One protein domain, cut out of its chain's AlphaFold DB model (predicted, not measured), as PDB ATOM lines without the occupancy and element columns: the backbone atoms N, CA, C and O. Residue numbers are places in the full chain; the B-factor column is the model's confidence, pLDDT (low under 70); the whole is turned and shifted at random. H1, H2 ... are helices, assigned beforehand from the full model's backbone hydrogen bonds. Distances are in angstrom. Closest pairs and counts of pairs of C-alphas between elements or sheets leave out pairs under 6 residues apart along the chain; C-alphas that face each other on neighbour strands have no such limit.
ATOM      1  N   PHE A   4     -33.208  36.750 -11.373       75.50
ATOM      2  CA  PHE A   4     -32.615  35.986 -12.442       75.50
ATOM      3  C   PHE A   4     -33.658  35.468 -13.432       75.50
ATOM      4  O   PHE A   4     -33.515  35.635 -14.645       75.50
ATOM      5  N   CYS A   5     -34.751  34.893 -12.928       81.75
ATOM      6  CA  CYS A   5     -35.855  34.460 -13.783       81.75
ATOM      7  C   CYS A   5     -36.443  35.627 -14.592       81.75
ATOM      8  O   CYS A   5     -36.867  35.436 -15.730       81.75
ATOM      9  N   GLY A   6     -36.476  36.834 -14.019       83.94
ATOM     10  CA  GLY A   6     -36.880  38.049 -14.725       83.94
ATOM     11  C   GLY A   6     -35.951  38.377 -15.893       83.94
ATOM     12  O   GLY A   6     -36.434  38.607 -17.002       83.94
ATOM     13  N   ALA A   7     -34.638  38.335 -15.656       83.94
ATOM     14  CA  ALA A   7     -33.626  38.634 -16.665       83.94
ATOM     15  C   ALA A   7     -33.625  37.624 -17.823       83.94
ATOM     16  O   ALA A   7     -33.653  38.006 -18.991       83.94
ATOM     17  N   ILE A   8     -33.693  36.325 -17.523       88.62
ATOM     18  CA  ILE A   8     -33.755  35.294 -18.568       88.62
ATOM     19  C   ILE A   8     -35.079  35.340 -19.335       88.62
ATOM     20  O   ILE A   8     -35.103  35.095 -20.542       88.62
ATOM     21  N   ALA A   9     -36.190  35.674 -18.672       88.69
ATOM     22  CA  ALA A   9     -37.459  35.873 -19.364       88.69
ATOM     23  C   ALA A   9     -37.404  37.067 -20.329       88.69
ATOM     24  O   ALA A   9     -37.957  36.965 -21.420       88.69
ATOM     25  N   GLU A  10     -36.734  38.165 -19.958       87.50
ATOM     26  CA  GLU A  10     -36.482  39.296 -20.864       87.50
ATOM     27  C   GLU A  10     -35.623  38.868 -22.052       87.50
ATOM     28  O   GLU A  10     -36.045  39.030 -23.192       87.50
ATOM     29  N   LEU A  11     -34.487  38.210 -21.800       88.75
ATOM     30  CA  LEU A  11     -33.608  37.707 -22.857       88.75
ATOM     31  C   LEU A  11     -34.354  36.788 -23.838       88.75
ATOM     32  O   LEU A  11     -34.182  36.897 -25.049       88.75
ATOM     33  N   SER A  12     -35.236  35.926 -23.324       88.56
ATOM     34  CA  SER A  12     -36.081  35.062 -24.156       88.56
ATOM     35  C   SER A  12     -37.025  35.884 -25.046       88.56
ATOM     36  O   SER A  12     -37.173  35.585 -26.229       88.56
ATOM     37  N   ARG A  13     -37.654  36.937 -24.504       87.50
ATOM     38  CA  ARG A  13     -38.558  37.815 -25.266       87.50
ATOM     39  C   ARG A  13     -37.827  38.631 -26.324       87.50
ATOM     40  O   ARG A  13     -38.329  38.719 -27.437       87.50
ATOM     41  N   LEU A  14     -36.641  39.156 -26.012       85.69
ATOM     42  CA  LEU A  14     -35.787  39.865 -26.975       85.69
ATOM     43  C   LEU A  14     -35.354  38.964 -28.143       85.69
ATOM     44  O   LEU A  14     -35.057  39.440 -29.233       85.69
ATOM     45  N   ARG A  15     -35.365  37.641 -27.944       82.81
ATOM     46  CA  ARG A  15     -35.168  36.634 -28.999       82.81
ATOM     47  C   ARG A  15     -36.453  36.208 -29.708       82.81
ATOM     48  O   ARG A  15     -36.441  35.257 -30.484       82.81
ATOM     49  N   GLY A  16     -37.570  36.879 -29.438       84.25
ATOM     50  CA  GLY A  16     -38.878  36.559 -30.004       84.25
ATOM     51  C   GLY A  16     -39.472  35.251 -29.477       84.25
ATOM     52  O   GLY A  16     -40.431  34.734 -30.049       84.25
ATOM     53  N   TRP A  17     -38.922  34.674 -28.402       87.62
ATOM     54  CA  TRP A  17     -39.441  33.421 -27.873       87.62
ATOM     55  C   TRP A  17     -40.736  33.650 -27.104       87.62
ATOM     56  O   TRP A  17     -40.839  34.471 -26.190       87.62
ATOM     57  N   THR A  18     -41.717  32.826 -27.441       87.19
ATOM     58  CA  THR A  18     -43.013  32.756 -26.778       87.19
ATOM     59  C   THR A  18     -43.141  31.464 -25.979       87.19
ATOM     60  O   THR A  18     -42.403  30.488 -26.182       87.19
ATOM     61  N   ASN A  19     -44.071  31.474 -25.027       88.12
ATOM     62  CA  ASN A  19     -44.488  30.286 -24.297       88.12
ATOM     63  C   ASN A  19     -45.288  29.334 -25.212       88.12
ATOM     64  O   ASN A  19     -45.579  29.647 -26.364       88.12
ATOM     65  N   SER A  20     -45.688  28.172 -24.691       80.62
ATOM     66  CA  SER A  20     -46.398  27.143 -25.471       80.62
ATOM     67  C   SER A  20     -47.736  27.579 -26.071       80.62
ATOM     68  O   SER A  20     -48.242  26.910 -26.961       80.62
ATOM     69  N   ASN A  21     -48.314  28.668 -25.571       84.38
ATOM     70  CA  ASN A  21     -49.610  29.184 -25.998       84.38
ATOM     71  C   ASN A  21     -49.445  30.431 -26.888       84.38
ATOM     72  O   ASN A  21     -50.399  31.180 -27.067       84.38
ATOM     73  N   GLY A  22     -48.227  30.714 -27.369       83.88
ATOM     74  CA  GLY A  22     -47.913  31.917 -28.144       83.88
ATOM     75  C   GLY A  22     -47.843  33.208 -27.318       83.88
ATOM     76  O   GLY A  22     -47.629  34.277 -27.874       83.88
ATOM     77  N   GLY A  23     -47.997  33.130 -25.993       87.06
ATOM     78  CA  GLY A  23     -47.925  34.287 -25.100       87.06
ATOM     79  C   GLY A  23     -46.501  34.613 -24.639       87.06
ATOM     80  O   GLY A  23     -45.552  33.866 -24.877       87.06
ATOM     81  N   ALA A  24     -46.355  35.711 -23.897       87.94
ATOM     82  CA  ALA A  24     -45.062  36.127 -23.361       87.94
ATOM     83  C   ALA A  24     -44.478  35.111 -22.355       87.94
ATOM     84  O   ALA A  24     -45.179  34.535 -21.506       87.94
ATOM     85  N   ILE A  25     -43.159  34.923 -22.425       89.12
ATOM     86  CA  ILE A  25     -42.391  34.248 -21.377       89.12
ATOM     87  C   ILE A  25     -42.235  35.228 -20.211       89.12
ATOM     88  O   ILE A  25     -41.907  36.392 -20.408       89.12
ATOM     89  N   THR A  26     -42.492  34.771 -18.991       89.38
ATOM     90  CA  THR A  26     -42.421  35.537 -17.739       89.38
ATOM     91  C   THR A  26     -41.595  34.763 -16.719       89.38
ATOM     92  O   THR A  26     -41.453  33.547 -16.833       89.38
ATOM     93  N   ALA A  27     -41.139  35.422 -15.651       85.25
ATOM     94  CA  ALA A  27     -40.412  34.749 -14.571       85.25
ATOM     95  C   ALA A  27     -41.167  33.532 -13.987       85.25
ATOM     96  O   ALA A  27     -40.542  32.578 -13.534       85.25
ATOM     97  N   ARG A  28     -42.511  33.530 -14.019       85.75
ATOM     98  CA  ARG A  28     -43.336  32.434 -13.474       85.75
ATOM     99  C   ARG A  28     -43.384  31.200 -14.369       85.75
ATOM    100  O   ARG A  28     -43.486  30.091 -13.861       85.75
ATOM    101  N   ASN A  29     -43.365  31.388 -15.687       89.31
ATOM    102  CA  ASN A  29     -43.507  30.299 -16.659       89.31
ATOM    103  C   ASN A  29     -42.186  29.960 -17.371       89.31
ATOM    104  O   ASN A  29     -42.178  29.092 -18.246       89.31
ATOM    105  N   LEU A  30     -41.090  30.628 -16.993       90.31
ATOM    106  CA  LEU A  30     -39.801  30.561 -17.666       90.31
ATOM    107  C   LEU A  30     -39.312  29.124 -17.843       90.31
ATOM    108  O   LEU A  30     -39.150  28.657 -18.964       90.31
ATOM    109  N   TRP A  31     -39.112  28.404 -16.738       90.44
ATOM    110  CA  TRP A  31     -38.462  27.092 -16.769       90.44
ATOM    111  C   TRP A  31     -39.262  26.044 -17.534       90.44
ATOM    112  O   TRP A  31     -38.682  25.238 -18.256       90.44
ATOM    113  N   VAL A  32     -40.591  26.099 -17.429       89.75
ATOM    114  CA  VAL A  32     -41.487  25.230 -18.199       89.75
ATOM    115  C   VAL A  32     -41.410  25.568 -19.687       89.75
ATOM    116  O   VAL A  32     -41.347  24.665 -20.516       89.75
ATOM    117  N   SER A  33     -41.381  26.858 -20.033       90.88
ATOM    118  CA  SER A  33     -41.297  27.310 -21.427       90.88
ATOM    119  C   SER A  33     -39.964  26.923 -22.071       90.88
ATOM    120  O   SER A  33     -39.956  26.448 -23.203       90.88
ATOM    121  N   LEU A  34     -38.853  27.059 -21.341       89.62
ATOM    122  CA  LEU A  34     -37.521  26.664 -21.806       89.62
ATOM    123  C   LEU A  34     -37.380  25.143 -21.932       89.62
ATOM    124  O   LEU A  34     -36.937  24.663 -22.968       89.62
ATOM    125  N   GLY A  35     -37.816  24.380 -20.925       88.19
ATOM    126  CA  GLY A  35     -37.710  22.916 -20.934       88.19
ATOM    127  C   GLY A  35     -38.530  22.245 -22.039       88.19
ATOM    128  O   GLY A  35     -38.151  21.188 -22.530       88.19
ATOM    129  N   ARG A  36     -39.636  22.867 -22.470       86.44
ATOM    130  CA  ARG A  36     -40.420  22.395 -23.624       86.44
ATOM    131  C   ARG A  36     -39.725  22.622 -24.964       86.44
ATOM    132  O   ARG A  36     -40.017  21.890 -25.902       86.44
ATOM    133  N   ARG A  37     -38.857  23.633 -25.068       84.69
ATOM    134  CA  ARG A  37     -38.057  23.884 -26.278       84.69
ATOM    135  C   ARG A  37     -36.872  22.929 -26.342       84.69
ATOM    136  O   ARG A  37     -36.685  22.253 -27.343       84.69
ATOM    137  N   GLU A  38     -36.117  22.848 -25.253       86.31
ATOM    138  CA  GLU A  38     -34.999  21.923 -25.098       86.31
ATOM    139  C   GLU A  38     -34.939  21.465 -23.637       86.31
ATOM    140  O   GLU A  38     -34.767  22.278 -22.726       86.31
ATOM    141  N   GLY A  39     -35.063  20.155 -23.407       86.31
ATOM    142  CA  GLY A  39     -35.176  19.588 -22.057       86.31
ATOM    143  C   GLY A  39     -34.015  19.955 -21.126       86.31
ATOM    144  O   GLY A  39     -34.235  20.244 -19.950       86.31
ATOM    145  N   GLU A  40     -32.792  20.027 -21.658       89.38
ATOM    146  CA  GLU A  40     -31.584  20.340 -20.880       89.38
ATOM    147  C   GLU A  40     -31.332  21.844 -20.693       89.38
ATOM    148  O   GLU A  40     -30.525  22.231 -19.842       89.38
ATOM    149  N   LEU A  41     -32.010  22.715 -21.443       89.44
ATOM    150  CA  LEU A  41     -31.735  24.154 -21.446       89.44
ATOM    151  C   LEU A  41     -31.915  24.816 -20.064       89.44
ATOM    152  O   LEU A  41     -31.002  25.529 -19.632       89.44
ATOM    153  N   PRO A  42     -32.997  24.549 -19.297       88.69
ATOM    154  CA  PRO A  42     -33.119  25.047 -17.925       88.69
ATOM    155  C   PRO A  42     -31.937  24.658 -17.034       88.69
ATOM    156  O   PRO A  42     -31.475  25.460 -16.220       88.69
ATOM    157  N   ARG A  43     -31.440  23.424 -17.184       87.50
ATOM    158  CA  ARG A  43     -30.328  22.905 -16.386       87.50
ATOM    159  C   ARG A  43     -29.021  23.592 -16.766       87.50
ATOM    160  O   ARG A  43     -28.312  24.042 -15.871       87.50
ATOM    161  N   LYS A  44     -28.736  23.727 -18.067       89.62
ATOM    162  CA  LYS A  44     -27.542  24.414 -18.594       89.62
ATOM    163  C   LYS A  44     -27.468  25.868 -18.131       89.62
ATOM    164  O   LYS A  44     -26.429  26.287 -17.634       89.62
ATOM    165  N   ILE A  45     -28.575  26.606 -18.222       88.94
ATOM    166  CA  ILE A  45     -28.645  28.017 -17.811       88.94
ATOM    167  C   ILE A  45     -28.417  28.168 -16.302       88.94
ATOM    168  O   ILE A  45     -27.603  28.988 -15.876       88.94
ATOM    169  N   ARG A  46     -29.102  27.360 -15.482       85.94
ATOM    170  CA  ARG A  46     -28.919  27.391 -14.022       85.94
ATOM    171  C   ARG A  46     -27.504  27.002 -13.621       85.94
ATOM    172  O   ARG A  46     -26.944  27.625 -12.729       85.94
ATOM    173  N   LEU A  47     -26.924  26.001 -14.282       84.38
ATOM    174  CA  LEU A  47     -25.545  25.599 -14.036       84.38
ATOM    175  C   LEU A  47     -24.572  26.717 -14.413       84.38
ATOM    176  O   LEU A  47     -23.705  27.033 -13.607       84.38
ATOM    177  N   LEU A  48     -24.740  27.347 -15.582       85.19
ATOM    178  CA  LEU A  48     -23.898  28.460 -16.018       85.19
ATOM    179  C   LEU A  48     -23.889  29.570 -14.972       85.19
ATOM    180  O   LEU A  48     -22.818  29.993 -14.548       85.19
ATOM    181  N   LEU A  49     -25.065  29.995 -14.511       78.94
ATOM    182  CA  LEU A  49     -25.136  30.961 -13.426       78.94
ATOM    183  C   LEU A  49     -24.471  30.487 -12.148       78.94
ATOM    184  O   LEU A  49     -23.751  31.250 -11.523       78.94
ATOM    185  N   HIS A  50     -24.806  29.276 -11.711       73.88
ATOM    186  CA  HIS A  50     -24.353  28.747 -10.440       73.88
ATOM    187  C   HIS A  50     -22.826  28.702 -10.433       73.88
ATOM    188  O   HIS A  50     -22.194  29.165  -9.491       73.88
ATOM    189  N   THR A  51     -22.218  28.238 -11.526       72.62
ATOM    190  CA  THR A  51     -20.770  28.280 -11.740       72.62
ATOM    191  C   THR A  51     -20.243  29.712 -11.754       72.62
ATOM    192  O   THR A  51     -19.206  29.991 -11.160       72.62
ATOM    193  N   HIS A  52     -20.947  30.635 -12.400       69.00
ATOM    194  CA  HIS A  52     -20.510  32.020 -12.490       69.00
ATOM    195  C   HIS A  52     -20.549  32.730 -11.125       69.00
ATOM    196  O   HIS A  52     -19.585  33.385 -10.746       69.00
ATOM    197  N   ILE A  53     -21.608  32.543 -10.340       62.38
ATOM    198  CA  ILE A  53     -21.802  33.193  -9.039       62.38
ATOM    199  C   ILE A  53     -20.961  32.517  -7.946       62.38
ATOM    200  O   ILE A  53     -20.259  33.207  -7.211       62.38
ATOM    201  N   LEU A  54     -20.984  31.182  -7.841       53.84
ATOM    202  CA  LEU A  54     -20.433  30.462  -6.683       53.84
ATOM    203  C   LEU A  54     -18.989  29.986  -6.857       53.84
ATOM    204  O   LEU A  54     -18.277  29.875  -5.867       53.84
ATOM    205  N   VAL A  55     -18.519  29.741  -8.086       56.50
ATOM    206  CA  VAL A  55     -17.114  29.333  -8.335       56.50
ATOM    207  C   VAL A  55     -16.206  30.560  -8.500       56.50
ATOM    208  O   VAL A  55     -15.049  30.466  -8.890       56.50
ATOM    209  N   GLY A  56     -16.729  31.753  -8.215       50.72
ATOM    210  CA  GLY A  56     -15.958  32.984  -8.243       50.72
ATOM    211  C   GLY A  56     -15.621  33.491  -9.646       50.72
ATOM    212  O   GLY A  56     -14.834  34.425  -9.778       50.72
ATOM    213  N   ASN A  57     -16.266  32.974 -10.693       53.84
ATOM    214  CA  ASN A  57     -16.097  33.458 -12.067       53.84
ATOM    215  C   ASN A  57     -16.995  34.650 -12.420       53.84
ATOM    216  O   ASN A  57     -17.018  35.049 -13.579       53.84
ATOM    217  N   ALA A  58     -17.708  35.223 -11.444       63.34
ATOM    218  CA  ALA A  58     -18.638  36.323 -11.661       63.34
ATOM    219  C   ALA A  58     -17.963  37.458 -12.436       63.34
ATOM    220  O   ALA A  58     -16.857  37.886 -12.084       63.34
ATOM    221  N   ALA A  59     -18.633  37.895 -13.491       63.72
ATOM    222  CA  ALA A  59     -18.163  38.838 -14.480       63.72
ATOM    223  C   ALA A  59     -18.167  40.280 -13.962       63.72
ATOM    224  O   ALA A  59     -18.961  41.117 -14.381       63.72
ATOM    225  N   TRP A  60     -17.267  40.555 -13.023       67.25
ATOM    226  CA  TRP A  60     -17.023  41.912 -12.533       67.25
ATOM    227  C   TRP A  60     -16.215  42.754 -13.518       67.25
ATOM    228  O   TRP A  60     -16.266  43.970 -13.445       67.25
ATOM    229  N   GLU A  61     -15.508  42.098 -14.439       73.69
ATOM    230  CA  GLU A  61     -14.710  42.728 -15.485       73.69
ATOM    231  C   GLU A  61     -15.404  42.599 -16.837       73.69
ATOM    232  O   GLU A  61     -15.992  41.555 -17.147       73.69
ATOM    233  N   GLU A  62     -15.255  43.614 -17.685       81.06
ATOM    234  CA  GLU A  62     -15.900  43.673 -18.998       81.06
ATOM    235  C   GLU A  62     -15.594  42.434 -19.859       81.06
ATOM    236  O   GLU A  62     -16.478  41.889 -20.521       81.06
ATOM    237  N   VAL A  63     -14.351  41.943 -19.822       83.25
ATOM    238  CA  VAL A  63     -13.925  40.758 -20.588       83.25
ATOM    239  C   VAL A  63     -14.666  39.502 -20.123       83.25
ATOM    240  O   VAL A  63     -15.182  38.739 -20.944       83.25
ATOM    241  N   ALA A  64     -14.757  39.296 -18.807       79.62
ATOM    242  CA  ALA A  64     -15.470  38.163 -18.230       79.62
ATOM    243  C   ALA A  64     -16.981  38.267 -18.487       79.62
ATOM    244  O   ALA A  64     -17.622  37.254 -18.777       79.62
ATOM    245  N   TRP A  65     -17.534  39.485 -18.458       84.75
ATOM    246  CA  TRP A  65     -18.939  39.763 -18.769       84.75
ATOM    247  C   TRP A  65     -19.274  39.432 -20.207       84.75
ATOM    248  O   TRP A  65     -20.191  38.655 -20.466       84.75
ATOM    249  N   LYS A  66     -18.463  39.913 -21.148       86.75
ATOM    250  CA  LYS A  66     -18.601  39.584 -22.569       86.75
ATOM    251  C   LYS A  66     -18.550  38.076 -22.802       86.75
ATOM    252  O   LYS A  66     -19.370  37.554 -23.555       86.75
ATOM    253  N   GLN A  67     -17.645  37.357 -22.137       86.06
ATOM    254  CA  GLN A  67     -17.547  35.901 -22.267       86.06
ATOM    255  C   GLN A  67     -18.762  35.169 -21.671       86.06
ATOM    256  O   GLN A  67     -19.262  34.208 -22.268       86.06
ATOM    257  N   PHE A  68     -19.262  35.624 -20.521       87.38
ATOM    258  CA  PHE A  68     -20.485  35.106 -19.909       87.38
ATOM    259  C   PHE A  68     -21.699  35.340 -20.808       87.38
ATOM    260  O   PHE A  68     -22.376  34.377 -21.164       87.38
ATOM    261  N   CYS A  69     -21.927  36.582 -21.241       87.88
ATOM    262  CA  CYS A  69     -23.017  36.944 -22.142       87.88
ATOM    263  C   CYS A  69     -22.935  36.163 -23.450       87.88
ATOM    264  O   CYS A  69     -23.941  35.613 -23.875       87.88
ATOM    265  N   LYS A  70     -21.746  36.007 -24.045       87.44
ATOM    266  CA  LYS A  70     -21.556  35.166 -25.236       87.44
ATOM    267  C   LYS A  70     -22.001  33.723 -24.992       87.44
ATOM    268  O   LYS A  70     -22.716  33.157 -25.811       87.44
ATOM    269  N   THR A  71     -21.597  33.137 -23.865       88.94
ATOM    270  CA  THR A  71     -21.954  31.755 -23.505       88.94
ATOM    271  C   THR A  71     -23.452  31.612 -23.250       88.94
ATOM    272  O   THR A  71     -24.060  30.656 -23.719       88.94
ATOM    273  N   LEU A  72     -24.050  32.564 -22.531       89.44
ATOM    274  CA  LEU A  72     -25.477  32.580 -22.227       89.44
ATOM    275  C   LEU A  72     -26.306  32.747 -23.500       89.44
ATOM    276  O   LEU A  72     -27.213  31.962 -23.743       89.44
ATOM    277  N   VAL A  73     -25.980  33.745 -24.319       88.38
ATOM    278  CA  VAL A  73     -26.707  34.079 -25.546       88.38
ATOM    279  C   VAL A  73     -26.640  32.938 -26.561       88.38
ATOM    280  O   VAL A  73     -27.660  32.629 -27.170       88.38
ATOM    281  N   ALA A  74     -25.507  32.235 -26.658       87.00
ATOM    282  CA  ALA A  74     -25.378  31.050 -27.506       87.00
ATOM    283  C   ALA A  74     -26.359  29.919 -27.133       87.00
ATOM    284  O   ALA A  74     -26.683  29.097 -27.982       87.00
ATOM    285  N   MET A  75     -26.870  29.874 -25.894       87.94
ATOM    286  CA  MET A  75     -27.913  28.914 -25.492       87.94
ATOM    287  C   MET A  75     -29.308  29.274 -26.030       87.94
ATOM    288  O   MET A  75     -30.222  28.457 -25.951       87.94
ATOM    289  N   PHE A  76     -29.482  30.494 -26.544       82.19
ATOM    290  CA  PHE A  76     -30.722  30.988 -27.147       82.19
ATOM    291  C   PHE A  76     -30.643  31.084 -28.676       82.19
ATOM    292  O   PHE A  76     -31.661  31.342 -29.316       82.19
ATOM    293  N   ASP A  77     -29.464  30.880 -29.265       74.88
ATOM    294  CA  ASP A  77     -29.288  30.897 -30.713       74.88
ATOM    295  C   ASP A  77     -29.641  29.526 -31.303       74.88
ATOM    296  O   ASP A  77     -29.063  28.497 -30.955       74.88
ATOM    297  N   THR A  78     -30.593  29.505 -32.235       59.81
ATOM    298  CA  THR A  78     -31.064  28.291 -32.915       59.81
ATOM    299  C   THR A  78     -30.136  27.876 -34.054       59.81
ATOM    300  O   THR A  78     -30.609  27.585 -35.130       59.81
ATOM    301  N   GLY A  79     -28.810  27.886 -33.893       53.03
ATOM    302  CA  GLY A  79     -27.876  27.360 -34.910       53.03
ATOM    303  C   GLY A  79     -27.885  28.022 -36.307       53.03
ATOM    304  O   GLY A  79     -27.022  27.699 -37.116       53.03
ATOM    305  N   ASP A  80     -28.780  28.974 -36.585       51.31
ATOM    306  CA  ASP A  80     -29.022  29.533 -37.925       51.31
ATOM    307  C   ASP A  80     -28.071  30.686 -38.295       51.31
ATOM    308  O   ASP A  80     -28.244  31.346 -39.318       51.31
ATOM    309  N   GLY A  81     -27.073  30.980 -37.454       50.97
ATOM    310  CA  GLY A  81     -26.075  32.023 -37.718       50.97
ATOM    311  C   GLY A  81     -26.641  33.447 -37.823       50.97
ATOM    312  O   GLY A  81     -25.921  34.352 -38.247       50.97
ATOM    313  N   GLN A  82     -27.907  33.672 -37.451       53.44
ATOM    314  CA  GLN A  82     -28.494  35.009 -37.442       53.44
ATOM    315  C   GLN A  82     -27.810  35.878 -36.386       53.44
ATOM    316  O   GLN A  82     -27.618  35.466 -35.241       53.44
ATOM    317  N   ALA A  83     -27.434  37.091 -36.795       54.91
ATOM    318  CA  ALA A  83     -26.813  38.065 -35.915       54.91
ATOM    319  C   ALA A  83     -27.702  38.339 -34.692       54.91
ATOM    320  O   ALA A  83     -28.926  38.425 -34.799       54.91
ATOM    321  N   VAL A  84     -27.063  38.498 -33.532       60.62
ATOM    322  CA  VAL A  84     -27.718  38.910 -32.290       60.62
ATOM    323  C   VAL A  84     -28.461  40.232 -32.551       60.62
ATOM    324  O   VAL A  84     -27.806  41.197 -32.953       60.62
ATOM    325  N   PRO A  85     -29.794  40.311 -32.357       67.25
ATOM    326  CA  PRO A  85     -30.527  41.567 -32.505       67.25
ATOM    327  C   PRO A  85     -29.896  42.667 -31.643       67.25
ATOM    328  O   PRO A  85     -29.463  42.386 -30.524       67.25
ATOM    329  N   GLY A  86     -29.862  43.913 -32.133       62.09
ATOM    330  CA  GLY A  86     -29.241  45.042 -31.418       62.09
ATOM    331  C   GLY A  86     -29.742  45.193 -29.976       62.09
ATOM    332  O   GLY A  86     -28.947  45.372 -29.061       62.09
ATOM    333  N   GLU A  87     -31.034  44.946 -29.753       79.00
ATOM    334  CA  GLU A  87     -31.668  44.985 -28.430       79.00
ATOM    335  C   GLU A  87     -31.079  43.969 -27.432       79.00
ATOM    336  O   GLU A  87     -31.006  44.239 -26.235       79.00
ATOM    337  N   VAL A  88     -30.612  42.804 -27.900       82.94
ATOM    338  CA  VAL A  88     -29.961  41.793 -27.047       82.94
ATOM    339  C   VAL A  88     -28.533  42.209 -26.699       82.94
ATOM    340  O   VAL A  88     -28.093  41.973 -25.573       82.94
ATOM    341  N   SER A  89     -27.817  42.830 -27.642       79.75
ATOM    342  CA  SER A  89     -26.477  43.377 -27.393       79.75
ATOM    343  C   SER A  89     -26.528  44.490 -26.348       79.75
ATOM    344  O   SER A  89     -25.748  44.466 -25.397       79.75
ATOM    345  N   ASP A  90     -27.485  45.409 -26.478       84.31
ATOM    346  CA  ASP A  90     -27.691  46.501 -25.523       84.31
ATOM    347  C   ASP A  90     -28.105  45.970 -24.148       84.31
ATOM    348  O   ASP A  90     -27.568  46.393 -23.125       84.31
ATOM    349  N   TYR A  91     -28.992  44.971 -24.105       85.00
ATOM    350  CA  TYR A  91     -29.381  44.309 -22.857       85.00
ATOM    351  C   TYR A  91     -28.204  43.616 -22.152       85.00
ATOM    352  O   TYR A  91     -28.156  43.548 -20.925       85.00
ATOM    353  N   CYS A  92     -27.243  43.111 -22.927       86.38
ATOM    354  CA  CYS A  92     -26.033  42.461 -22.434       86.38
ATOM    355  C   CYS A  92     -24.844  43.427 -22.296       86.38
ATOM    356  O   CYS A  92     -23.717  42.958 -22.121       86.38
ATOM    357  N   CYS A  93     -25.042  44.747 -22.386       86.38
ATOM    358  CA  CYS A  93     -23.938  45.692 -22.236       86.38
ATOM    359  C   CYS A  93     -23.319  45.595 -20.833       86.38
ATOM    360  O   CYS A  93     -24.009  45.396 -19.832       86.38
TER     361      CYS A  93
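What this domain is: This is residues 4 to 93 of the 224 residues of an uncharacterized protein of Agrobacterium sp. DSM 25558 (UniProt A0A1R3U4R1). Two longer helices, H3 and H4, run side by side in opposite ways without clearly touching, and H1, the helix nearest the middle, joins H2, which packs on the beginning of H3, to the short H5. Residues 78 to 83 stick out as a loop between H4 and H5. The printed part has 90 residues with five named helices, H1 to H5 in chain order, and no named strand; its class is all helix. It is compact, with a radius of gyration of the C-alphas of 13.0 A, and spans 39 by 27 by 22 A.

How they stand to each other: Begin with the longest helix, H3, residues 41 to 54. H4, residues 62 to 74, is close to it but not clearly touching: the closest C-alphas, of Ile 45 and Leu 72, are 7.1 A apart, at a shallow tilt of 15 degrees, opposite ways. With residues 41 to 42 alone H3 touches H2, residues 30 to 37; their closest C-alphas, of Trp 31 and Pro 42, are 5.8 A apart, at a steep tilt of 47 degrees. H1, residues 4 to 14, only just touches H2, with 3 pairs of C-alphas within 8 A; the closest, of Ala 9 and Leu 30, are 6.0 A apart. H1 also touches H5, residues 86 to 91, at a shallow tilt of 9 degrees, opposite ways; the closest C-alphas, of Leu 14 and Val 88, are 6.1 A apart. H4 is near H1 and H5, while H1 and H3 are apart. Each O i to N i+4 pair is within hydrogen-bond range in H1, H3, H4 and H5, and 3 of 4 in H2.

Where its parts are: Find C-alpha 41 at (-31.735, 24.154, -21.446); from there H3 runs 19.6 A to C-alpha 54. H4 measures 17.9 A, H1 15.4 A, H2 11.0 A and H5 8.6 A, ending at C-alpha 91, (-29.381, 44.309, -22.857).

The domain as a whole: The C-alphas of Asn 21 and Glu 61, the two farthest apart, are 38.9 A apart. The printed part has no cut, and the links H1 to H2 and H4 to H5 are long. Look for pLDDT under 70 in residues 52 to 60 and 78 to 86.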